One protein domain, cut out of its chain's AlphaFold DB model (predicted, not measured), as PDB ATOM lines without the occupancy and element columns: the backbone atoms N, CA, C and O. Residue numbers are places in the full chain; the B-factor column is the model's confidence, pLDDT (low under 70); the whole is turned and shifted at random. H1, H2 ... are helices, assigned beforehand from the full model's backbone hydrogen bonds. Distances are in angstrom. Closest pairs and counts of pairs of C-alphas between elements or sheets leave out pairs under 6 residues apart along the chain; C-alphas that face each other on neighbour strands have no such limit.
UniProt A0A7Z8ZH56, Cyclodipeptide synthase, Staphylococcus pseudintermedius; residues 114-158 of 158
ATOM      1  N   LYS A 114      -9.550  46.713  10.285       94.88
ATOM      2  CA  LYS A 114      -9.931  48.068   9.824       94.88
ATOM      3  C   LYS A 114      -8.933  49.172  10.185       94.88
ATOM      4  O   LYS A 114      -8.866  50.171   9.483       94.88
ATOM      5  N   GLN A 115      -8.174  48.996  11.265       95.25
ATOM      6  CA  GLN A 115      -7.152  49.950  11.716       95.25
ATOM      7  C   GLN A 115      -5.722  49.515  11.355       95.25
ATOM      8  O   GLN A 115      -4.764  50.228  11.637       95.25
ATOM      9  N   ASN A 116      -5.547  48.343  10.736       97.75
ATOM     10  CA  ASN A 116      -4.237  47.854  10.330       97.75
ATOM     11  C   ASN A 116      -3.786  48.564   9.045       97.75
ATOM     12  O   ASN A 116      -4.462  48.492   8.021       97.75
ATOM     13  N   THR A 117      -2.619  49.205   9.074       98.00
ATOM     14  CA  THR A 117      -2.116  50.017   7.952       98.00
ATOM     15  C   THR A 117      -1.945  49.224   6.655       98.00
ATOM     16  O   THR A 117      -2.296  49.725   5.589       98.00
ATOM     17  N   TYR A 118      -1.489  47.969   6.716       97.81
ATOM     18  CA  TYR A 118      -1.377  47.117   5.526       97.81
ATOM     19  C   TYR A 118      -2.746  46.803   4.919       97.81
ATOM     20  O   TYR A 118      -2.901  46.838   3.697       97.81
ATOM     21  N   TYR A 119      -3.741  46.527   5.764       97.38
ATOM     22  CA  TYR A 119      -5.111  46.300   5.315       97.38
ATOM     23  C   TYR A 119      -5.721  47.565   4.705       97.38
ATOM     24  O   TYR A 119      -6.267  47.495   3.608       97.38
ATOM     25  N   VAL A 120      -5.576  48.720   5.364       97.69
ATOM     26  CA  VAL A 120      -6.091  50.009   4.871       97.69
ATOM     27  C   VAL A 120      -5.489  50.358   3.511       97.69
ATOM     28  O   VAL A 120      -6.232  50.650   2.576       97.69
ATOM     29  N   ASN A 121      -4.168  50.244   3.362       98.06
ATOM     30  CA  ASN A 121      -3.493  50.536   2.095       98.06
ATOM     31  C   ASN A 121      -3.970  49.604   0.967       98.06
ATOM     32  O   ASN A 121      -4.186  50.041  -0.165       98.06
ATOM     33  N   MET A 122      -4.163  48.314   1.265       97.88
ATOM     34  CA  MET A 122      -4.692  47.356   0.292       97.88
ATOM     35  C   MET A 122      -6.146  47.671  -0.078       97.88
ATOM     36  O   MET A 122      -6.504  47.629  -1.254       97.88
ATOM     37  N   TYR A 123      -6.973  48.011   0.912       97.19
ATOM     38  CA  TYR A 123      -8.373  48.364   0.713       97.19
ATOM     39  C   TYR A 123      -8.514  49.592  -0.191       97.19
ATOM     40  O   TYR A 123      -9.218  49.517  -1.192       97.19
ATOM     41  N   GLN A 124      -7.774  50.671   0.089       98.00
ATOM     42  CA  GLN A 124      -7.775  51.892  -0.727       98.00
ATOM     43  C   GLN A 124      -7.361  51.622  -2.176       98.00
ATOM     44  O   GLN A 124      -7.972  52.143  -3.107       98.00
ATOM     45  N   LYS A 125      -6.356  50.763  -2.394       98.25
ATOM     46  CA  LYS A 125      -5.952  50.359  -3.746       98.25
ATOM     47  C   LYS A 125      -7.073  49.616  -4.479       98.25
ATOM     48  O   LYS A 125      -7.329  49.896  -5.648       98.25
ATOM     49  N   ILE A 126      -7.724  48.664  -3.811       98.12
ATOM     50  CA  ILE A 126      -8.823  47.875  -4.390       98.12
ATOM     51  C   ILE A 126     -10.038  48.763  -4.676       98.12
ATOM     52  O   ILE A 126     -10.651  48.631  -5.731       98.12
ATOM     53  N   GLU A 127     -10.373  49.679  -3.771       98.12
ATOM     54  CA  GLU A 127     -11.453  50.648  -3.951       98.12
ATOM     55  C   GLU A 127     -11.165  51.599  -5.120       98.12
ATOM     56  O   GLU A 127     -12.027  51.812  -5.972       98.12
ATOM     57  N   GLY A 128      -9.930  52.097  -5.226       98.44
ATOM     58  CA  GLY A 128      -9.479  52.882  -6.372       98.44
ATOM     59  C   GLY A 128      -9.685  52.139  -7.694       98.44
ATOM     60  O   GLY A 128     -10.274  52.694  -8.620       98.44
ATOM     61  N   LEU A 129      -9.287  50.862  -7.767       98.38
ATOM     62  CA  LEU A 129      -9.520  50.016  -8.946       98.38
ATOM     63  C   LEU A 129     -11.013  49.796  -9.216       98.38
ATOM     64  O   LEU A 129     -11.443  49.901 -10.356       98.38
ATOM     65  N   PHE A 130     -11.825  49.544  -8.190       98.50
ATOM     66  CA  PHE A 130     -13.274  49.380  -8.351       98.50
ATOM     67  C   PHE A 130     -13.948  50.626  -8.940       98.50
ATOM     68  O   PHE A 130     -14.922  50.508  -9.684       98.50
ATOM     69  N   ASN A 131     -13.436  51.813  -8.623       98.38
ATOM     70  CA  ASN A 131     -13.985  53.073  -9.110       98.38
ATOM     71  C   ASN A 131     -13.456  53.487 -10.492       98.38
ATOM     72  O   ASN A 131     -14.108  54.292 -11.150       98.38
ATOM     73  N   THR A 132     -12.301  52.969 -10.921       98.38
ATOM     74  CA  THR A 132     -11.598  53.436 -12.134       98.38
ATOM     75  C   THR A 132     -11.474  52.390 -13.244       98.38
ATOM     76  O   THR A 132     -11.323  52.768 -14.402       98.38
ATOM     77  N   ASP A 133     -11.563  51.097 -12.926       98.56
ATOM     78  CA  ASP A 133     -11.505  49.990 -13.882       98.56
ATOM     79  C   ASP A 133     -12.874  49.294 -13.962       98.56
ATOM     80  O   ASP A 133     -13.268  48.516 -13.086       98.56
ATOM     81  N   ASP A 134     -13.603  49.557 -15.048       98.44
ATOM     82  CA  ASP A 134     -14.936  48.994 -15.287       98.44
ATOM     83  C   ASP A 134     -14.938  47.464 -15.404       98.44
ATOM     84  O   ASP A 134     -15.908  46.806 -15.008       98.44
ATOM     85  N   SER A 135     -13.859  46.871 -15.922       98.38
ATOM     86  CA  SER A 135     -13.735  45.417 -16.021       98.38
ATOM     87  C   SER A 135     -13.612  44.806 -14.627       98.38
ATOM     88  O   SER A 135     -14.348  43.876 -14.281       98.38
ATOM     89  N   PHE A 136     -12.749  45.383 -13.787       98.38
ATOM     90  CA  PHE A 136     -12.608  44.969 -12.394       98.38
ATOM     91  C   PHE A 136     -13.919  45.147 -11.617       98.38
ATOM     92  O   PHE A 136     -14.392  44.210 -10.966       98.38
ATOM     93  N   LYS A 137     -14.574  46.305 -11.763       98.50
ATOM     94  CA  LYS A 137     -15.887  46.586 -11.169       98.50
ATOM     95  C   LYS A 137     -16.928  45.539 -11.558       98.50
ATOM     96  O   LYS A 137     -17.625  45.007 -10.691       98.50
ATOM     97  N   LYS A 138     -17.015  45.189 -12.845       98.38
ATOM     98  CA  LYS A 138     -17.936  44.160 -13.350       98.38
ATOM     99  C   LYS A 138     -17.657  42.794 -12.721       98.38
ATOM    100  O   LYS A 138     -18.598  42.117 -12.301       98.38
ATOM    101  N   CYS A 139     -16.390  42.396 -12.598       98.06
ATOM    102  CA  CYS A 139     -16.009  41.169 -11.896       98.06
ATOM    103  C   CYS A 139     -16.469  41.183 -10.428       98.06
ATOM    104  O   CYS A 139     -17.081  40.214  -9.975       98.06
ATOM    105  N   CYS A 140     -16.253  42.285  -9.704       98.12
ATOM    106  CA  CYS A 140     -16.704  42.435  -8.319       98.12
ATOM    107  C   CYS A 140     -18.231  42.338  -8.182       98.12
ATOM    108  O   CYS A 140     -18.725  41.615  -7.317       98.12
ATOM    109  N   LEU A 141     -18.992  43.010  -9.050       97.44
ATOM    110  CA  LEU A 141     -20.459  42.950  -9.035       97.44
ATOM    111  C   LEU A 141     -20.981  41.537  -9.331       97.44
ATOM    112  O   LEU A 141     -21.913  41.077  -8.669       97.44
ATOM    113  N   ASN A 142     -20.340  40.811 -10.249       97.38
ATOM    114  CA  ASN A 142     -20.667  39.410 -10.520       97.38
ATOM    115  C   ASN A 142     -20.416  38.514  -9.296       97.38
ATOM    116  O   ASN A 142     -21.253  37.668  -8.971       97.38
ATOM    117  N   MET A 143     -19.306  38.719  -8.577       95.88
ATOM    118  CA  MET A 143     -19.043  38.005  -7.321       95.88
ATOM    119  C   MET A 143     -20.089  38.336  -6.248       95.88
ATOM    120  O   MET A 143     -20.575  37.431  -5.567       95.88
ATOM    121  N   SER A 144     -20.494  39.604  -6.123       95.62
ATOM    122  CA  SER A 144     -21.568  40.012  -5.208       95.62
ATOM    123  C   SER A 144     -22.906  39.357  -5.562       95.62
ATOM    124  O   SER A 144     -23.610  38.884  -4.667       95.62
ATOM    125  N   LEU A 145     -23.242  39.245  -6.850       94.38
ATOM    126  CA  LEU A 145     -24.452  38.555  -7.302       94.38
ATOM    127  C   LEU A 145     -24.434  37.067  -6.925       94.38
ATOM    128  O   LEU A 145     -25.407  36.569  -6.353       94.38
ATOM    129  N   GLN A 146     -23.324  36.366  -7.174       92.06
ATOM    130  CA  GLN A 146     -23.163  34.971  -6.749       92.06
ATOM    131  C   GLN A 146     -23.289  34.832  -5.228       92.06
ATOM    132  O   GLN A 146     -23.928  33.903  -4.728       92.06
ATOM    133  N   ALA A 147     -22.734  35.785  -4.475       91.25
ATOM    134  CA  ALA A 147     -22.853  35.798  -3.029       91.25
ATOM    135  C   ALA A 147     -24.314  35.969  -2.576       91.25
ATOM    136  O   ALA A 147     -24.718  35.296  -1.632       91.25
ATOM    137  N   LEU A 148     -25.124  36.803  -3.229       90.69
ATOM    138  CA  LEU A 148     -26.559  36.909  -2.932       90.69
ATOM    139  C   LEU A 148     -27.298  35.601  -3.254       90.69
ATOM    140  O   LEU A 148     -28.067  35.094  -2.434       90.69
ATOM    141  N   GLN A 149     -27.025  35.010  -4.419       88.06
ATOM    142  CA  GLN A 149     -27.662  33.767  -4.867       88.06
ATOM    143  C   GLN A 149     -27.368  32.589  -3.937       88.06
ATOM    144  O   GLN A 149     -28.286  31.846  -3.587       88.06
ATOM    145  N   SER A 150     -26.131  32.468  -3.442       82.56
ATOM    146  CA  SER A 150     -25.737  31.396  -2.519       82.56
ATOM    147  C   SER A 150     -26.494  31.427  -1.180       82.56
ATOM    148  O   SER A 150     -26.349  30.508  -0.377       82.56
ATOM    149  N   LYS A 151     -27.239  32.508  -0.907       74.25
ATOM    150  CA  LYS A 151     -27.915  32.797   0.369       74.25
ATOM    151  C   LYS A 151     -29.440  32.884   0.209       74.25
ATOM    152  O   LYS A 151     -30.163  32.703   1.188       74.25
ATOM    153  N   LYS A 152     -29.939  33.078  -1.021       60.94
ATOM    154  CA  LYS A 152     -31.371  33.196  -1.358       60.94
ATOM    155  C   LYS A 152     -32.177  31.916  -1.088       60.94
ATOM    156  O   LYS A 152     -33.360  31.995  -0.775       60.94
ATOM    157  N   ILE A 153     -31.543  30.742  -1.112       53.38
ATOM    158  CA  ILE A 153     -32.209  29.457  -0.809       53.38
ATOM    159  C   ILE A 153     -32.726  29.413   0.648       53.38
ATOM    160  O   ILE A 153     -33.691  28.719   0.942       53.38
ATOM    161  N   ILE A 154     -32.149  30.210   1.556       49.75
ATOM    162  CA  ILE A 154     -32.527  30.238   2.981       49.75
ATOM    163  C   ILE A 154     -33.626  31.283   3.267       49.75
ATOM    164  O   ILE A 154     -34.281  31.224   4.304       49.75
ATOM    165  N   SER A 155     -33.858  32.254   2.373       44.31
ATOM    166  CA  SER A 155     -34.825  33.340   2.606       44.31
ATOM    167  C   SER A 155     -36.271  33.006   2.231       44.31
ATOM    168  O   SER A 155     -37.146  33.784   2.579       44.31
ATOM    169  N   ILE A 156     -36.534  31.883   1.552       42.66
ATOM    170  CA  ILE A 156     -37.897  31.469   1.147       42.66
ATOM    171  C   ILE A 156     -38.626  30.708   2.283       42.66
ATOM    172  O   ILE A 156     -39.810  30.422   2.184       42.66
ATOM    173  N   GLN A 157     -37.942  30.419   3.397       35.19
ATOM    174  CA  GLN A 157     -38.517  29.752   4.577       35.19
ATOM    175  C   GLN A 157     -38.793  30.705   5.762       35.19
ATOM    176  O   GLN A 157     -38.769  30.262   6.911       35.19
ATOM    177  N   GLN A 158     -38.995  32.008   5.523       38.22
ATOM    178  CA  GLN A 158     -39.473  32.944   6.557       38.22
ATOM    179  C   GLN A 158     -40.883  33.418   6.260       38.22
ATOM    180  O   GLN A 158     -41.092  33.876   5.118       38.22
TER     181      GLN A 158
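AT A GLANCE: This is residues 114 to 158 of the 158 residues of the protein "Cyclodipeptide synthase" of Staphylococcus pseudintermedius (UniProt A0A7Z8ZH56). Two straight helices, H1 and then H2, meet near their ends at a corner and make an open L, whose two arms stick out on their own away from it. A short tail without a named element runs on from the far end of H2. The printed part has 45 residues, with two named helices and no named strand, and its class is all helix. It is extended, with a radius of gyration of the C-alphas of 14.8 A, and only just flat, spanning 41 by 28 by 10 A.

IN THESE COORDINATES: Find C-alpha 117 at (-2.116, 50.017, 7.952); from there H1, residues 117 to 132, runs 22.5 A to C-alpha 132. Past Asp 133, look for C-alpha 134 at (-14.936, 48.994, -15.287), where H2, residues 134 to 152, begins; it runs 26.7 A to C-alpha 152 at (-31.371, 33.196, -1.358).

HOW THE PARTS SIT: Look at the tight link of one residue: H1 and H2 touch only at the corner there, H1 with residues 129 to 131 alone and H2 with residues 136 to 140 alone. Their closest C-alphas, of Phe 130 and Lys 137, are 4.8 A apart. Their lines are about perpendicular, at 74 degrees. Every O i to N i+4 pair is within hydrogen-bond range in H1, and 14 of 15 are in H2.

THE WHOLE: The C-alphas farthest apart, of Thr 117 and Gln 157, are 41.8 A apart. Residues 115 to 122 and 142 to 158 stand free. The printed part has no cut and ends at the chain's last residue, 158; pLDDT is under 70 at residues 152 to 158.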